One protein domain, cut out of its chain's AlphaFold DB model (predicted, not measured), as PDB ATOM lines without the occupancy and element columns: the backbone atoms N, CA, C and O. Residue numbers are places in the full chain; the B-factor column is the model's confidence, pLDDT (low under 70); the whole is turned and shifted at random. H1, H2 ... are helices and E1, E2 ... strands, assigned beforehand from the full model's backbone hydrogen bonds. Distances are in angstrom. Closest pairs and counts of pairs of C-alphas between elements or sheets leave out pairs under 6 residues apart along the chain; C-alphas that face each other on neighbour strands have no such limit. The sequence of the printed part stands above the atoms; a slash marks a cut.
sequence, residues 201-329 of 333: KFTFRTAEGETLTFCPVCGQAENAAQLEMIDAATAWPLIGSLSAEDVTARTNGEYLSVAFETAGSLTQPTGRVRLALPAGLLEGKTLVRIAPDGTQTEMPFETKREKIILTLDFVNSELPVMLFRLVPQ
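Overview. This is residues 201 to 329 of the 333 residues of an uncharacterized protein of Faecalibacterium prausnitzii (UniProt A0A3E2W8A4). Two strongly twisted sheets form a sandwich, partly face to face with their strands crossed: E4, E5, E11, E7, E8 make one layer and E3, E6, E10, E9 the other, and at one edge E8 runs on into E9. A small separate hairpin, E1 and E2, comes near E7 and E11 of the larger sheet with Phe 204, and the short helix H1 lies between E6 and E7 along the chain. The printed part has 129 residues, with named elements in the order E1 to E6, H1, E7 to E11; it is mostly strand, and each sheet is antiparallel throughout. The whole is compact, with a radius of gyration of the C-alphas of 13.5 A, and rounded, spanning 36 by 32 by 24 A.

Along the chain. In the larger sheet, E4 is residues 247 to 251, E5 is 255 to 262 with 22.7 A from first to last C-alpha, E11 is 321 to 328 with 22.8 A, E7 is 285 to 290 with 15.3 A, and E8 is 296 to 299. In the other sheet, E3 is residues 234 to 239 with 16.1 A, E6 is 272 to 278 with 20.0 A, E10 is 307 to 313 with 19.2 A, and E9 is 301 to 304. E1 is residues 202 to 205, E2 is 211 to 214, and H1 is 279 to 282. E1 begins at C-alpha 202 (123.659, 114.165, 98.013), and E11 ends at C-alpha 328 (129.004, 133.302, 112.692).

Arrangement. In the larger sheet, these backbone N and O atoms of neighbour strands are within hydrogen-bond range: N 258 and O 322 of E5 and E11 at 2.9 A, N 250 and O 257 of E4 and E5 at 2.9 A, N 288 and O 325 of E7 and E11 at 2.9 A, and N 289 and O 297 of E7 and E8 at 2.8 A. In the other, N 275 and O 310 of E6 and E10 are 2.8 A apart, N 236 and O 274 of E3 and E6 2.9 A, and N 309 and O 302 of E10 and E9 2.8 A. The strands of the two sheets stand at 48 degrees, and the parts that face each other are 10.2 A centre to centre. In the hairpin E1 and E2, N 204 and O 212 are 2.9 A apart. H1 is on the sheet E3, E6, E10, E9 at a height of 7.5 A, only just over E10, with 3 of its C-alphas there; the closest C-alphas of H1 and E10 are those of Ala 279 and Lys 307, 4.5 A. It only grazes the larger sheet, and is too short for any O i to N i+4 pair.

Size, cuts and confidence. The C-alphas farthest apart, those of Ala 263 and Gln 329, are 37.2 A apart. The printed part has no cut. The link from E2 to E3 is long, and its residues 228 to 229 pair antiparallel with 250 to 251 of E4. Mean pLDDT of the printed part is 80.3; residues 239 to 246, 261 to 270 and 316 are under 70.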
ATOM      1  N   LYS A 201     120.819 110.304  98.812       80.50
ATOM      2  CA  LYS A 201     121.812 111.163  99.465       80.50
ATOM      3  C   LYS A 201     122.531 112.016  98.426       80.50
ATOM      4  O   LYS A 201     122.803 111.556  97.318       80.50
ATOM      5  N   PHE A 202     122.850 113.245  98.803       84.38
ATOM      6  CA  PHE A 202     123.659 114.165  98.013       84.38
ATOM      7  C   PHE A 202     124.930 114.481  98.782       84.38
ATOM      8  O   PHE A 202     124.894 114.646 100.001       84.38
ATOM      9  N   THR A 203     126.037 114.558  98.052       87.75
ATOM     10  CA  THR A 203     127.346 114.896  98.601       87.75
ATOM     11  C   THR A 203     127.722 116.296  98.153       87.75
ATOM     12  O   THR A 203     127.777 116.573  96.956       87.75
ATOM     13  N   PHE A 204     128.015 117.156  99.119       87.06
ATOM     14  CA  PHE A 204     128.547 118.496  98.913       87.06
ATOM     15  C   PHE A 204     129.987 118.550  99.416       87.06
ATOM     16  O   PHE A 204     130.334 117.861 100.375       87.06
ATOM     17  N   ARG A 205     130.830 119.362  98.776       86.19
ATOM     18  CA  ARG A 205     132.191 119.649  99.254       86.19
ATOM     19  C   ARG A 205     132.188 120.981  99.998       86.19
ATOM     20  O   ARG A 205     131.629 121.951  99.498       86.19
ATOM     21  N   THR A 206     132.768 121.037 101.189       78.75
ATOM     22  CA  THR A 206     132.926 122.287 101.945       78.75
ATOM     23  C   THR A 206     134.185 123.032 101.485       78.75
ATOM     24  O   THR A 206     135.020 122.472 100.769       78.75
ATOM     25  N   ALA A 207     134.344 124.303 101.875       71.88
ATOM     26  CA  ALA A 207     135.534 125.084 101.501       71.88
ATOM     27  C   ALA A 207     136.810 124.556 102.172       71.88
ATOM     28  O   ALA A 207     137.909 124.759 101.663       71.88
ATOM     29  N   GLU A 208     136.665 123.850 103.290       77.75
ATOM     30  CA  GLU A 208     137.750 123.229 104.045       77.75
ATOM     31  C   GLU A 208     138.227 121.909 103.415       77.75
ATOM     32  O   GLU A 208     139.185 121.305 103.894       77.75
ATOM     33  N   GLY A 209     137.585 121.460 102.329       75.69
ATOM     34  CA  GLY A 209     137.900 120.199 101.654       75.69
ATOM     35  C   GLY A 209     137.231 118.973 102.281       75.69
ATOM     36  O   GLY A 209     137.510 117.850 101.859       75.69
ATOM     37  N   GLU A 210     136.339 119.170 103.252       83.06
ATOM     38  CA  GLU A 210     135.516 118.107 103.827       83.06
ATOM     39  C   GLU A 210     134.307 117.819 102.926       83.06
ATOM     40  O   GLU A 210     133.936 118.609 102.051       83.06
ATOM     41  N   THR A 211     133.680 116.660 103.110       86.81
ATOM     42  CA  THR A 211     132.446 116.307 102.405       86.81
ATOM     43  C   THR A 211     131.287 116.258 103.383       86.81
ATOM     44  O   THR A 211     131.430 115.751 104.489       86.81
ATOM     45  N   LEU A 212     130.116 116.721 102.955       87.88
ATOM     46  CA  LEU A 212     128.853 116.521 103.655       87.88
ATOM     47  C   LEU A 212     127.950 115.658 102.777       87.88
ATOM     48  O   LEU A 212     127.489 116.119 101.732       87.88
ATOM     49  N   THR A 213     127.693 114.420 103.198       87.62
ATOM     50  CA  THR A 213     126.745 113.522 102.527       87.62
ATOM     51  C   THR A 213     125.504 113.356 103.386       87.62
ATOM     52  O   THR A 213     125.588 112.837 104.499       87.62
ATOM     53  N   PHE A 214     124.341 113.749 102.868       85.44
ATOM     54  CA  PHE A 214     123.076 113.630 103.594       85.44
ATOM     55  C   PHE A 214     121.884 113.430 102.656       85.44
ATOM     56  O   PHE A 214     121.948 113.743 101.467       85.44
ATOM     57  N   CYS A 215     120.781 112.902 103.186       82.56
ATOM     58  CA  CYS A 215     119.509 112.831 102.472       82.56
ATOM     59  C   CYS A 215     118.628 114.033 102.856       82.56
ATOM     60  O   CYS A 215     118.287 114.163 104.032       82.56
ATOM     61  N   PRO A 216     118.227 114.902 101.911       78.19
ATOM     62  CA  PRO A 216     117.396 116.066 102.218       78.19
ATOM     63  C   PRO A 216     115.978 115.709 102.677       78.19
ATOM     64  O   PRO A 216     115.373 116.483 103.410       78.19
ATOM     65  N   VAL A 217     115.472 114.532 102.297       74.25
ATOM     66  CA  VAL A 217     114.119 114.076 102.654       74.25
ATOM     67  C   VAL A 217     114.048 113.707 104.137       74.25
ATOM     68  O   VAL A 217     113.236 114.258 104.875       74.25
ATOM     69  N   CYS A 218     114.947 112.842 104.623       73.06
ATOM     70  CA  CYS A 218     114.930 112.374 106.016       73.06
ATOM     71  C   CYS A 218     115.911 113.092 106.959       73.06
ATOM     72  O   CYS A 218     115.829 112.932 108.174       73.06
ATOM     73  N   GLY A 219     116.870 113.849 106.417       75.00
ATOM     74  CA  GLY A 219     117.910 114.539 107.179       75.00
ATOM     75  C   GLY A 219     119.097 113.681 107.623       75.00
ATOM     76  O   GLY A 219     120.039 114.217 108.204       75.00
ATOM     77  N   GLN A 220     119.099 112.369 107.363       80.31
ATOM     78  CA  GLN A 220     120.201 111.489 107.757       80.31
ATOM     79  C   GLN A 220     121.492 111.890 107.031       80.31
ATOM     80  O   GLN A 220     121.547 111.867 105.798       80.31
ATOM     81  N   ALA A 221     122.530 112.204 107.803       81.75
ATOM     82  CA  ALA A 221     123.875 112.493 107.321       81.75
ATOM     83  C   ALA A 221     124.821 111.311 107.599       81.75
ATOM     84  O   ALA A 221     124.632 110.568 108.560       81.75
ATOM     85  N   GLU A 222     125.813 111.098 106.735       81.88
ATOM     86  CA  GLU A 222     126.823 110.036 106.903       81.88
ATOM     87  C   GLU A 222     128.010 110.482 107.752       81.88
ATOM     88  O   GLU A 222     128.601 109.685 108.473       81.88
ATOM     89  N   ASN A 223     128.367 111.755 107.638       81.75
ATOM     90  CA  ASN A 223     129.600 112.332 108.159       81.75
ATOM     91  C   ASN A 223     129.358 113.655 108.906       81.75
ATOM     92  O   ASN A 223     130.288 114.419 109.130       81.75
ATOM     93  N   ALA A 224     128.114 113.902 109.317       84.25
ATOM     94  CA  ALA A 224     127.724 115.013 110.178       84.25
ATOM     95  C   ALA A 224     126.558 114.599 111.085       84.25
ATOM     96  O   ALA A 224     125.976 113.524 110.921       84.25
ATOM     97  N   ALA A 225     126.195 115.466 112.031       82.94
ATOM     98  CA  ALA A 225     124.956 115.310 112.784       82.94
ATOM     99  C   ALA A 225     123.741 115.356 111.843       82.94
ATOM    100  O   ALA A 225     123.746 116.092 110.851       82.94
ATOM    101  N   GLN A 226     122.703 114.584 112.176       83.12
ATOM    102  CA  GLN A 226     121.438 114.552 111.445       83.12
ATOM    103  C   GLN A 226     120.824 115.953 111.343       83.12
ATOM    104  O   GLN A 226     120.828 116.714 112.309       83.12
ATOM    105  N   LEU A 227     120.280 116.281 110.172       86.44
ATOM    106  CA  LEU A 227     119.566 117.528 109.942       86.44
ATOM    107  C   LEU A 227     118.093 117.349 110.348       86.44
ATOM    108  O   LEU A 227     117.323 116.636 109.696       86.44
ATOM    109  N   GLU A 228     117.693 118.005 111.429       83.88
ATOM    110  CA  GLU A 228     116.330 117.974 111.959       83.88
ATOM    111  C   GLU A 228     115.388 118.865 111.147       83.88
ATOM    112  O   GLU A 228     115.813 119.847 110.540       83.88
ATOM    113  N   MET A 229     114.104 118.508 111.101       82.94
ATOM    114  CA  MET A 229     113.093 119.251 110.345       82.94
ATOM    115  C   MET A 229     112.756 120.579 111.022       82.94
ATOM    116  O   MET A 229     112.640 120.651 112.241       82.94
ATOM    117  N   ILE A 230     112.590 121.635 110.226       84.06
ATOM    118  CA  ILE A 230     112.127 122.935 110.713       84.06
ATOM    119  C   ILE A 230     110.624 123.038 110.441       84.06
ATOM    120  O   ILE A 230     110.215 123.553 109.403       84.06
ATOM    121  N   ASP A 231     109.797 122.593 111.390       75.06
ATOM    122  CA  ASP A 231     108.326 122.579 111.250       75.06
ATOM    123  C   ASP A 231     107.715 123.978 111.044       75.06
ATOM    124  O   ASP A 231     106.640 124.136 110.473       75.06
ATOM    125  N   ALA A 232     108.412 125.025 111.494       73.25
ATOM    126  CA  ALA A 232     107.985 126.417 111.351       73.25
ATOM    127  C   ALA A 232     108.315 127.034 109.975       73.25
ATOM    128  O   ALA A 232     108.066 128.229 109.765       73.25
ATOM    129  N   ALA A 233     108.907 126.262 109.060       75.94
ATOM    130  CA  ALA A 233     109.216 126.719 107.716       75.94
ATOM    131  C   ALA A 233     107.926 126.945 106.915       75.94
ATOM    132  O   ALA A 233     107.034 126.105 106.885       75.94
ATOM    133  N   THR A 234     107.808 128.094 106.254       80.19
ATOM    134  CA  THR A 234     106.687 128.366 105.343       80.19
ATOM    135  C   THR A 234     107.241 128.822 104.008       80.19
ATOM    136  O   THR A 234     107.985 129.800 103.963       80.19
ATOM    137  N   ALA A 235     106.897 128.132 102.926       79.81
ATOM    138  CA  ALA A 235     107.311 128.507 101.583       79.81
ATOM    139  C   ALA A 235     106.154 129.125 100.794       79.81
ATOM    140  O   ALA A 235     104.996 128.822 101.051       79.81
ATOM    141  N   TRP A 236     106.453 129.978  99.816       81.19
ATOM    142  CA  TRP A 236     105.474 130.437  98.829       81.19
ATOM    143  C   TRP A 236     106.137 130.579  97.455       81.19
ATOM    144  O   TRP A 236     107.242 131.137  97.368       81.19
ATOM    145  N   PRO A 237     105.490 130.114  96.374       73.38
ATOM    146  CA  PRO A 237     106.008 130.268  95.021       73.38
ATOM    147  C   PRO A 237     105.976 131.738  94.583       73.38
ATOM    148  O   PRO A 237     105.007 132.457  94.821       73.38
ATOM    149  N   LEU A 238     107.036 132.190  93.910       71.75
ATOM    150  CA  LEU A 238     107.063 133.479  93.208       71.75
ATOM    151  C   LEU A 238     106.795 133.312  91.711       71.75
ATOM    152  O   LEU A 238     106.100 134.130  91.117       71.75
ATOM    153  N   ILE A 239     107.385 132.280  91.101       67.38
ATOM    154  CA  ILE A 239     107.252 131.928  89.680       67.38
ATOM    155  C   ILE A 239     107.412 130.404  89.572       67.38
ATOM    156  O   ILE A 239     108.325 129.855  90.193       67.38
ATOM    157  N   GLY A 240     106.567 129.741  88.777       59.47
ATOM    158  CA  GLY A 240     106.572 128.285  88.568       59.47
ATOM    159  C   GLY A 240     105.348 127.582  89.172       59.47
ATOM    160  O   GLY A 240     104.535 128.211  89.842       59.47
ATOM    161  N   SER A 241     105.205 126.279  88.923       54.22
ATOM    162  CA  SER A 241     104.077 125.440  89.374       54.22
ATOM    163  C   SER A 241     104.260 124.855  90.784       54.22
ATOM    164  O   SER A 241     103.785 123.758  91.057       54.22
ATOM    165  N   LEU A 242     105.015 125.531  91.651       57.75
ATOM    166  CA  LEU A 242     105.431 124.992  92.949       57.75
ATOM    167  C   LEU A 242     104.345 125.224  94.009       57.75
ATOM    168  O   LEU A 242     103.842 126.343  94.113       57.75
ATOM    169  N   SER A 243     104.019 124.211  94.818       60.16
ATOM    170  CA  SER A 243     103.225 124.409  96.036       60.16
ATOM    171  C   SER A 243     104.129 124.788  97.211       60.16
ATOM    172  O   SER A 243     105.286 124.383  97.300       60.16
ATOM    173  N   ALA A 244     103.581 125.568  98.141       58.75
ATOM    174  CA  ALA A 244     104.196 125.874  99.431       58.75
ATOM    175  C   ALA A 244     104.487 124.616 100.267       58.75
ATOM    176  O   ALA A 244     105.440 124.588 101.042       58.75
ATOM    177  N   GLU A 245     103.642 123.600 100.104       61.12
ATOM    178  CA  GLU A 245     103.661 122.341 100.853       61.12
ATOM    179  C   GLU A 245     104.788 121.406 100.392       61.12
ATOM    180  O   GLU A 245     105.174 120.505 101.128       61.12
ATOM    181  N   ASP A 246     105.362 121.666  99.214       67.56
ATOM    182  CA  ASP A 246     106.400 120.830  98.610       67.56
ATOM    183  C   ASP A 246     107.824 121.205  99.067       67.56
ATOM    184  O   ASP A 246     108.795 120.690  98.523       67.56
ATOM    185  N   VAL A 247     108.004 122.147 100.002       74.81
ATOM    186  CA  VAL A 247     109.340 122.629 100.407       74.81
ATOM    187  C   VAL A 247     109.715 122.113 101.784       74.81
ATOM    188  O   VAL A 247     109.097 122.472 102.785       74.81
ATOM    189  N   THR A 248     110.801 121.350 101.856       78.81
ATOM    190  CA  THR A 248     111.359 120.854 103.115       78.81
ATOM    191  C   THR A 248     112.610 121.637 103.496       78.81
ATOM    192  O   THR A 248     113.514 121.845 102.688       78.81
ATOM    193  N   ALA A 249     112.673 122.087 104.752       87.44
ATOM    194  CA  ALA A 249     113.839 122.746 105.332       87.44
ATOM    195  C   ALA A 249     114.322 121.965 106.558       87.44
ATOM    196  O   ALA A 249     113.530 121.641 107.446       87.44
ATOM    197  N   ARG A 250     115.622 121.664 106.611       90.00
ATOM    198  CA  ARG A 250     116.239 120.896 107.700       90.00
ATOM    199  C   ARG A 250     117.552 121.510 108.156       90.00
ATOM    200  O   ARG A 250     118.295 122.024 107.326       90.00
ATOM    201  N   THR A 251     117.873 121.428 109.440       91.75
ATOM    202  CA  THR A 251     119.099 122.004 110.004       91.75
ATOM    203  C   THR A 251     119.715 121.128 111.085       91.75
ATOM    204  O   THR A 251     119.002 120.460 111.824       91.75
ATOM    205  N   ASN A 252     121.040 121.153 111.204       88.75
ATOM    206  CA  ASN A 252     121.762 120.605 112.361       88.75
ATOM    207  C   ASN A 252     122.478 121.705 113.174       88.75
ATOM    208  O   ASN A 252     123.364 121.421 113.975       88.75
ATOM    209  N   GLY A 253     122.123 122.973 112.941       86.88
ATOM    210  CA  GLY A 253     122.707 124.146 113.601       86.88
ATOM    211  C   GLY A 253     123.970 124.704 112.931       86.88
ATOM    212  O   GLY A 253     124.247 125.900 113.091       86.88
ATOM    213  N   GLU A 254     124.677 123.887 112.145       89.31
ATOM    214  CA  GLU A 254     125.789 124.301 111.275       89.31
ATOM    215  C   GLU A 254     125.351 124.416 109.809       89.31
ATOM    216  O   GLU A 254     125.691 125.384 109.129       89.31
ATOM    217  N   TYR A 255     124.558 123.459 109.332       92.06
ATOM    218  CA  TYR A 255     124.072 123.397 107.962       92.06
ATOM    219  C   TYR A 255     122.559 123.526 107.914       92.06
ATOM    220  O   TYR A 255     121.855 122.959 108.746       92.06
ATOM    221  N   LEU A 256     122.068 124.225 106.896       92.69
ATOM    222  CA  LEU A 256     120.665 124.298 106.514       92.69
ATOM    223  C   LEU A 256     120.518 123.679 105.122       92.69
ATOM    224  O   LEU A 256     121.157 124.119 104.171       92.69
ATOM    225  N   SER A 257     119.658 122.679 104.991       90.94
ATOM    226  CA  SER A 257     119.249 122.099 103.716       90.94
ATOM    227  C   SER A 257     117.844 122.560 103.370       90.94
ATOM    228  O   SER A 257     116.960 122.515 104.224       90.94
ATOM    229  N   VAL A 258     117.623 122.922 102.109       88.94
ATOM    230  CA  VAL A 258     116.295 123.190 101.551       88.94
ATOM    231  C   VAL A 258     116.109 122.348 100.295       88.94
ATOM    232  O   VAL A 258     116.929 122.432  99.382       88.94
ATOM    233  N   ALA A 259     115.052 121.546 100.238       82.50
ATOM    234  CA  ALA A 259     114.750 120.681  99.100       82.50
ATOM    235  C   ALA A 259     113.272 120.741  98.713       82.50
ATOM    236  O   ALA A 259     112.444 121.242  99.475       82.50
ATOM    237  N   PHE A 260     112.971 120.230  97.519       74.62
ATOM    238  CA  PHE A 260     111.599 120.070  97.047       74.62
ATOM    239  C   PHE A 260     111.184 118.618  97.044       74.62
ATOM    240  O   PHE A 260     111.878 117.765  96.491       74.62
ATOM    241  N   GLU A 261     110.030 118.368  97.632       66.88
ATOM    242  CA  GLU A 261     109.423 117.064  97.760       66.88
ATOM    243  C   GLU A 261     107.963 117.164  97.339       66.88
ATOM    244  O   GLU A 261     107.180 117.853  97.977       66.88
ATOM    245  N   THR A 262     107.584 116.440  96.289       57.91
ATOM    246  CA  THR A 262     106.174 116.260  95.935       57.91
ATOM    247  C   THR A 262     105.840 114.793  96.152       57.91
ATOM    248  O   THR A 262     106.426 113.923  95.508       57.91
ATOM    249  N   ALA A 263     104.920 114.513  97.077       53.25
ATOM    250  CA  ALA A 263     104.469 113.156  97.405       53.25
ATOM    251  C   ALA A 263     105.616 112.156  97.695       53.25
ATOM    252  O   ALA A 263     105.601 111.028  97.205       53.25
ATOM    253  N   GLY A 264     106.631 112.559  98.471       49.91
ATOM    254  CA  GLY A 264     107.734 111.663  98.833       49.91
ATOM    255  C   GLY A 264     108.826 111.517  97.775       49.91
ATOM    256  O   GLY A 264     109.700 110.668  97.939       49.91
ATOM    257  N   SER A 265     108.805 112.299  96.693       55.38
ATOM    258  CA  SER A 265     109.836 112.253  95.652       55.38
ATOM    259  C   SER A 265     110.502 113.606  95.453       55.38
ATOM    260  O   SER A 265     109.836 114.643  95.398       55.38
ATOM    261  N   LEU A 266     111.830 113.586  95.314       64.06
ATOM    262  CA  LEU A 266     112.608 114.764  94.951       64.06
ATOM    263  C   LEU A 266     112.310 115.133  93.500       64.06
ATOM    264  O   LEU A 266     112.784 114.483  92.566       64.06
ATOM    265  N   THR A 267     111.546 116.197  93.308       64.06
ATOM    266  CA  THR A 267     111.287 116.763  91.986       64.06
ATOM    267  C   THR A 267     112.357 117.804  91.676       64.06
ATOM    268  O   THR A 267     112.843 118.480  92.578       64.06
ATOM    269  N   GLN A 268     112.795 117.917  90.415       61.28
ATOM    270  CA  GLN A 268     113.718 118.991  90.038       61.28
ATOM    271  C   GLN A 268     112.919 120.304  89.966       61.28
ATOM    272  O   GLN A 268     112.066 120.445  89.088       61.28
ATOM    273  N   PRO A 269     113.139 121.253  90.888       61.53
ATOM    274  CA  PRO A 269     112.380 122.498  90.934       61.53
ATOM    275  C   PRO A 269     112.695 123.397  89.735       61.53
ATOM    276  O   PRO A 269     113.853 123.599  89.392       61.53
ATOM    277  N   THR A 270     111.667 123.991  89.124       60.84
ATOM    278  CA  THR A 270     111.797 124.884  87.952       60.84
ATOM    279  C   THR A 270     111.368 126.329  88.246       60.84
ATOM    280  O   THR A 270     110.923 127.050  87.355       60.84
ATOM    281  N   GLY A 271     111.489 126.783  89.499       71.69
ATOM    282  CA  GLY A 271     110.907 128.059  89.930       71.69
ATOM    283  C   GLY A 271     111.689 128.830  90.990       71.69
ATOM    284  O   GLY A 271     112.769 128.437  91.428       71.69
ATOM    285  N   ARG A 272     111.116 129.962  91.409       81.56
ATOM    286  CA  ARG A 272     111.613 130.778  92.528       81.56
ATOM    287  C   ARG A 272     110.675 130.655  93.712       81.56
ATOM    288  O   ARG A 272     109.461 130.767  93.544       81.56
ATOM    289  N   VAL A 273     111.240 130.516  94.903       82.25
ATOM    290  CA  VAL A 273     110.483 130.354  96.147       82.25
ATOM    291  C   VAL A 273     110.959 131.346  97.190       82.25
ATOM    292  O   VAL A 273     112.157 131.599  97.321       82.25
ATOM    293  N   ARG A 274     110.015 131.894  97.957       87.31
ATOM    294  CA  ARG A 274     110.327 132.554  99.226       87.31
ATOM    295  C   ARG A 274     110.112 131.575 100.359       87.31
ATOM    296  O   ARG A 274     109.021 131.035 100.481       87.31
ATOM    297  N   LEU A 275     111.135 131.387 101.177       87.69
ATOM    298  CA  LEU A 275     111.113 130.529 102.350       87.69
ATOM    299  C   LEU A 275     111.235 131.400 103.596       87.69
ATOM    300  O   LEU A 275     112.219 132.122 103.752       87.69
ATOM    301  N   ALA A 276     110.246 131.332 104.478       88.44
ATOM    302  CA  ALA A 276     110.300 131.944 105.792       88.44
ATOM    303  C   ALA A 276     110.727 130.917 106.844       88.44
ATOM    304  O   ALA A 276     110.094 129.872 106.967       88.44
ATOM    305  N   LEU A 277     111.763 131.236 107.621       88.69
ATOM    306  CA  LEU A 277     112.273 130.420 108.730       88.69
ATOM    307  C   LEU A 277     112.298 131.248 110.029       88.69
ATOM    308  O   LEU A 277     112.271 132.481 109.963       88.69
ATOM    309  N   PRO A 278     112.365 130.616 111.214       87.75
ATOM    310  CA  PRO A 278     112.506 131.330 112.486       87.75
ATOM    311  C   PRO A 278     113.781 132.184 112.534       87.75
ATOM    312  O   PRO A 278     114.859 131.701 112.187       87.75
ATOM    313  N   ALA A 279     113.689 133.435 112.999       82.75
ATOM    314  CA  ALA A 279     114.844 134.338 113.033       82.75
ATOM    315  C   ALA A 279     115.980 133.863 113.953       82.75
ATOM    316  O   ALA A 279     117.145 134.069 113.621       82.75
ATOM    317  N   GLY A 280     115.656 133.154 115.042       83.75
ATOM    318  CA  GLY A 280     116.650 132.572 115.954       83.75
ATOM    319  C   GLY A 280     117.610 131.577 115.287       83.75
ATOM    320  O   GLY A 280     118.692 131.327 115.805       83.75
ATOM    321  N   LEU A 281     117.267 131.046 114.105       84.31
ATOM    322  CA  LEU A 281     118.151 130.161 113.341       84.31
ATOM    323  C   LEU A 281     119.430 130.872 112.857       84.31
ATOM    324  O   LEU A 281     120.489 130.246 112.774       84.31
ATOM    325  N   LEU A 282     119.323 132.166 112.532       82.44
ATOM    326  CA  LEU A 282     120.399 132.999 111.979       82.44
ATOM    327  C   LEU A 282     120.836 134.130 112.919       82.44
ATOM    328  O   LEU A 282     121.509 135.065 112.487       82.44
ATOM    329  N   GLU A 283     120.482 134.074 114.202       82.75
ATOM    330  CA  GLU A 283     120.884 135.110 115.152       82.75
ATOM    331  C   GLU A 283     122.419 135.190 115.249       82.75
ATOM    332  O   GLU A 283     123.088 134.237 115.649       82.75
ATOM    333  N   GLY A 284     122.986 136.317 114.801       79.69
ATOM    334  CA  GLY A 284     124.435 136.522 114.727       79.69
ATOM    335  C   GLY A 284     125.156 135.667 113.676       79.69
ATOM    336  O   GLY A 284     126.364 135.469 113.798       79.69
ATOM    337  N   LYS A 285     124.455 135.143 112.660       87.88
ATOM    338  CA  LYS A 285     125.037 134.312 111.592       87.88
ATOM    339  C   LYS A 285     124.715 134.853 110.193       87.88
ATOM    340  O   LYS A 285     123.642 135.404 109.958       87.88
ATOM    341  N   THR A 286     125.631 134.666 109.245       87.94
ATOM    342  CA  THR A 286     125.366 134.775 107.805       87.94
ATOM    343  C   THR A 286     124.992 133.417 107.224       87.94
ATOM    344  O   THR A 286     125.301 132.360 107.781       87.94
ATOM    345  N   LEU A 287     124.307 133.454 106.082       90.44
ATOM    346  CA  LEU A 287     123.956 132.267 105.321       90.44
ATOM    347  C   LEU A 287     124.847 132.185 104.082       90.44
ATOM    348  O   LEU A 287     124.818 133.074 103.232       90.44
ATOM    349  N   VAL A 288     125.615 131.108 103.958       90.75
ATOM    350  CA  VAL A 288     126.509 130.882 102.818       90.75
ATOM    351  C   VAL A 288     126.023 129.665 102.047       90.75
ATOM    352  O   VAL A 288     126.029 128.557 102.571       90.75
ATOM    353  N   ARG A 289     125.584 129.845 100.802       90.81
ATOM    354  CA  ARG A 289     125.206 128.734  99.921       90.81
ATOM    355  C   ARG A 289     126.451 127.951  99.519       90.81
ATOM    356  O   ARG A 289     127.422 128.557  99.079       90.81
ATOM    357  N   ILE A 290     126.377 126.627  99.619       89.94
ATOM    358  CA  ILE A 290     127.395 125.690  99.139       89.94
ATOM    359  C   ILE A 290     126.858 125.025  97.867       89.94
ATOM    360  O   ILE A 290     125.847 124.318  97.897       89.94
ATOM    361  N   ALA A 291     127.519 125.270  96.740       85.69
ATOM    362  CA  ALA A 291     127.244 124.582  95.486       85.69
ATOM    363  C   ALA A 291     127.848 123.157  95.484       85.69
ATOM    364  O   ALA A 291     128.734 122.861  96.289       85.69
ATOM    365  N   PRO A 292     127.392 122.244  94.603       78.50
ATOM    366  CA  PRO A 292     127.882 120.858  94.572       78.50
ATOM    367  C   PRO A 292     129.390 120.732  94.302       78.50
ATOM    368  O   PRO A 292     130.038 119.807  94.793       78.50
ATOM    369  N   ASP A 293     129.956 121.679  93.552       79.94
ATOM    370  CA  ASP A 293     131.389 121.795  93.260       79.94
ATOM    371  C   ASP A 293     132.216 122.347  94.440       79.94
ATOM    372  O   ASP A 293     133.446 122.324  94.396       79.94
ATOM    373  N   GLY A 294     131.547 122.795  95.507       81.12
ATOM    374  CA  GLY A 294     132.130 123.401  96.700       81.12
ATOM    375  C   GLY A 294     132.255 124.923  96.655       81.12
ATOM    376  O   GLY A 294     132.724 125.523  97.624       81.12
ATOM    377  N   THR A 295     131.803 125.570  95.577       87.00
ATOM    378  CA  THR A 295     131.768 127.032  95.489       87.00
ATOM    379  C   THR A 295     130.841 127.604  96.564       87.00
ATOM    380  O   THR A 295     129.710 127.143  96.740       87.00
ATOM    381  N   GLN A 296     131.312 128.626  97.282       88.50
ATOM    382  CA  GLN A 296     130.563 129.281  98.351       88.50
ATOM    383  C   GLN A 296     130.105 130.679  97.947       88.50
ATOM    384  O   GLN A 296     130.860 131.454  97.361       88.50
ATOM    385  N   THR A 297     128.854 131.018  98.249       89.31
ATOM    386  CA  THR A 297     128.284 132.338  97.948       89.31
ATOM    387  C   THR A 297     127.433 132.813  99.112       89.31
ATOM    388  O   THR A 297     126.502 132.122  99.522       89.31
ATOM    389  N   GLU A 298     127.740 133.990  99.650       88.94
ATOM    390  CA  GLU A 298     126.913 134.604 100.687       88.94
ATOM    391  C   GLU A 298     125.530 134.959 100.129       88.94
ATOM    392  O   GLU A 298     125.402 135.505  99.030       88.94
ATOM    393  N   MET A 299     124.487 134.614 100.880       89.00
ATOM    394  CA  MET A 299     123.101 134.769 100.465       89.00
ATOM    395  C   MET A 299     122.416 135.875 101.267       89.00
ATOM    396  O   MET A 299     122.396 135.815 102.499       89.00
ATOM    397  N   PRO A 300     121.782 136.852 100.596       87.38
ATOM    398  CA  PRO A 300     121.001 137.863 101.287       87.38
ATOM    399  C   PRO A 300     119.706 137.263 101.847       87.38
ATOM    400  O   PRO A 300     119.080 136.392 101.237       87.38
ATOM    401  N   PHE A 301     119.265 137.790 102.987       87.44
ATOM    402  CA  PHE A 301     117.983 137.454 103.599       87.44
ATOM    403  C   PHE A 301     117.313 138.699 104.179       87.44
ATOM    404  O   PHE A 301     117.972 139.640 104.620       87.44
ATOM    405  N   GLU A 302     115.981 138.719 104.175       87.88
ATOM    406  CA  GLU A 302     115.198 139.776 104.821       87.88
ATOM    407  C   GLU A 302     114.787 139.329 106.226       87.88
ATOM    408  O   GLU A 302     114.415 138.176 106.411       87.88
ATOM    409  N   THR A 303     114.760 140.238 107.202       83.94
ATOM    410  CA  THR A 303     114.191 139.954 108.533       83.94
ATOM    411  C   THR A 303     112.882 140.718 108.713       83.94
ATOM    412  O   THR A 303     112.854 141.943 108.591       83.94
ATOM    413  N   LYS A 304     111.778 140.010 108.986       82.56
ATOM    414  CA  LYS A 304     110.441 140.588 109.215       82.56
ATOM    415  C   LYS A 304     109.690 139.785 110.274       82.56
ATOM    416  O   LYS A 304     109.511 138.587 110.102       82.56
ATOM    417  N   ARG A 305     109.176 140.458 111.315       79.81
ATOM    418  CA  ARG A 305     108.292 139.865 112.347       79.81
ATOM    419  C   ARG A 305     108.816 138.515 112.879       79.81
ATOM    420  O   ARG A 305     108.135 137.507 112.745       79.81
ATOM    421  N   GLU A 306     110.044 138.502 113.405       83.38
ATOM    422  CA  GLU A 306     110.710 137.301 113.966       83.38
ATOM    423  C   GLU A 306     110.941 136.143 112.975       83.38
ATOM    424  O   GLU A 306     111.276 135.026 113.372       83.38
ATOM    425  N   LYS A 307     110.824 136.404 111.668       87.31
ATOM    426  CA  LYS A 307     111.173 135.458 110.607       87.31
ATOM    427  C   LYS A 307     112.279 136.011 109.720       87.31
ATOM    428  O   LYS A 307     112.313 137.210 109.428       87.31
ATOM    429  N   ILE A 308     113.138 135.117 109.250       88.19
ATOM    430  CA  ILE A 308     114.027 135.361 108.113       88.19
ATOM    431  C   ILE A 308     113.319 134.905 106.841       88.19
ATOM    432  O   ILE A 308     112.676 133.861 106.836       88.19
ATOM    433  N   ILE A 309     113.407 135.690 105.775       89.44
ATOM    434  CA  ILE A 309     112.826 135.375 104.472       89.44
ATOM    435  C   ILE A 309     113.966 135.247 103.469       89.44
ATOM    436  O   ILE A 309     114.662 136.219 103.170       89.44
ATOM    437  N   LEU A 310     114.123 134.041 102.938       89.00
ATOM    438  CA  LEU A 310     115.082 133.685 101.904       89.00
ATOM    439  C   LEU A 310     114.378 133.644 100.557       89.00
ATOM    440  O   LEU A 310     113.302 133.065 100.444       89.00
ATOM    441  N   THR A 311     114.988 134.234  99.533       88.56
ATOM    442  CA  THR A 311     114.524 134.074  98.150       88.56
ATOM    443  C   THR A 311     115.472 133.124  97.443       88.56
ATOM    444  O   THR A 311     116.642 133.445  97.248       88.56
ATOM    445  N   LEU A 312     114.971 131.944  97.092       86.62
ATOM    446  CA  LEU A 312     115.749 130.863  96.509       86.62
ATOM    447  C   LEU A 312     115.360 130.687  95.040       86.62
ATOM    448  O   LEU A 312     114.175 130.556  94.720       86.62
ATOM    449  N   ASP A 313     116.354 130.709  94.153       83.81
ATOM    450  CA  ASP A 313     116.163 130.534  92.712       83.81
ATOM    451  C   ASP A 313     116.632 129.152  92.267       83.81
ATOM    452  O   ASP A 313     117.829 128.863  92.237       83.81
ATOM    453  N   PHE A 314     115.672 128.304  91.920       76.75
ATOM    454  CA  PHE A 314     115.921 126.936  91.504       76.75
ATOM    455  C   PHE A 314     115.846 126.730  89.989       76.75
ATOM    456  O   PHE A 314     116.139 125.632  89.530       76.75
ATOM    457  N   VAL A 315     115.536 127.773  89.206       72.75
ATOM    458  CA  VAL A 315     115.308 127.684  87.750       72.75
ATOM    459  C   VAL A 315     116.479 127.021  87.008       72.75
ATOM    460  O   VAL A 315     116.258 126.354  86.004       72.75
ATOM    461  N   ASN A 316     117.706 127.153  87.524       67.94
ATOM    462  CA  ASN A 316     118.918 126.543  86.965       67.94
ATOM    463  C   ASN A 316     119.695 125.700  87.995       67.94
ATOM    464  O   ASN A 316     120.920 125.615  87.930       67.94
ATOM    465  N   SER A 317     119.021 125.132  89.001       73.06
ATOM    466  CA  SER A 317     119.699 124.319  90.016       73.06
ATOM    467  C   SER A 317     120.061 122.932  89.471       73.06
ATOM    468  O   SER A 317     119.199 122.191  88.996       73.06
ATOM    469  N   GLU A 318     121.337 122.552  89.588       73.38
ATOM    470  CA  GLU A 318     121.838 121.227  89.187       73.38
ATOM    471  C   GLU A 318     121.268 120.092  90.049       73.38
ATOM    472  O   GLU A 318     121.143 118.959  89.588       73.38
ATOM    473  N   LEU A 319     120.906 120.398  91.299       80.31
ATOM    474  CA  LEU A 319     120.345 119.453  92.261       80.31
ATOM    475  C   LEU A 319     118.959 119.915  92.748       80.31
ATOM    476  O   LEU A 319     118.720 121.122  92.847       80.31
ATOM    477  N   PRO A 320     118.072 118.979  93.144       76.56
ATOM    478  CA  PRO A 320     116.777 119.284  93.767       76.56
ATOM    479  C   PRO A 320     116.891 119.755  95.233       76.56
ATOM    480  O   PRO A 320     115.888 119.893  95.929       76.56
ATOM    481  N   VAL A 321     118.116 119.994  95.709       85.94
ATOM    482  CA  VAL A 321     118.454 120.428  97.066       85.94
ATOM    483  C   VAL A 321     119.473 121.566  97.007       85.94
ATOM    484  O   VAL A 321     120.426 121.525  96.229       85.94
ATOM    485  N   MET A 322     119.287 122.572  97.859       89.44
ATOM    486  CA  MET A 322     120.288 123.587  98.173       89.44
ATOM    487  C   MET A 322     120.808 123.390  99.592       89.44
ATOM    488  O   MET A 322     120.029 123.246 100.533       89.44
ATOM    489  N   LEU A 323     122.130 123.437  99.732       91.88
ATOM    490  CA  LEU A 323     122.813 123.411 101.013       91.88
ATOM    491  C   LEU A 323     123.337 124.806 101.352       91.88
ATOM    492  O   LEU A 323     123.895 125.506 100.503       91.88
ATOM    493  N   PHE A 324     123.201 125.177 102.616       92.38
ATOM    494  CA  PHE A 324     123.748 126.395 103.177       92.38
ATOM    495  C   PHE A 324     124.525 126.085 104.449       92.38
ATOM    496  O   PHE A 324     124.147 125.204 105.220       92.38
ATOM    497  N   ARG A 325     125.577 126.856 104.691       91.44
ATOM    498  CA  ARG A 325     126.301 126.900 105.954       91.44
ATOM    499  C   ARG A 325     125.905 128.144 106.737       91.44
ATOM    500  O   ARG A 325     125.779 129.230 106.170       91.44
ATOM    501  N   LEU A 326     125.717 127.962 108.034       91.12
ATOM    502  CA  LEU A 326     125.347 128.985 109.001       91.12
ATOM    503  C   LEU A 326     126.638 129.475 109.672       91.12
ATOM    504  O   LEU A 326     127.125 128.856 110.619       91.12
ATOM    505  N   VAL A 327     127.223 130.556 109.160       88.25
ATOM    506  CA  VAL A 327     128.546 131.038 109.595       88.25
ATOM    507  C   VAL A 327     128.375 132.174 110.606       88.25
ATOM    508  O   VAL A 327     127.614 133.093 110.329       88.25
ATOM    509  N   PRO A 328     129.051 132.169 111.768       84.44
ATOM    510  CA  PRO A 328     129.004 133.302 112.692       84.44
ATOM    511  C   PRO A 328     129.443 134.607 112.016       84.44
ATOM    512  O   PRO A 328     130.493 134.656 111.375       84.44
ATOM    513  N   GLN A 329     128.670 135.681 112.185       76.94
ATOM    514  CA  GLN A 329     129.109 137.023 111.815       76.94
ATOM    515  C   GLN A 329     130.251 137.421 112.748       76.94
ATOM    516  O   GLN A 329     130.045 137.647 113.941       76.94
TER     517      GLN A 329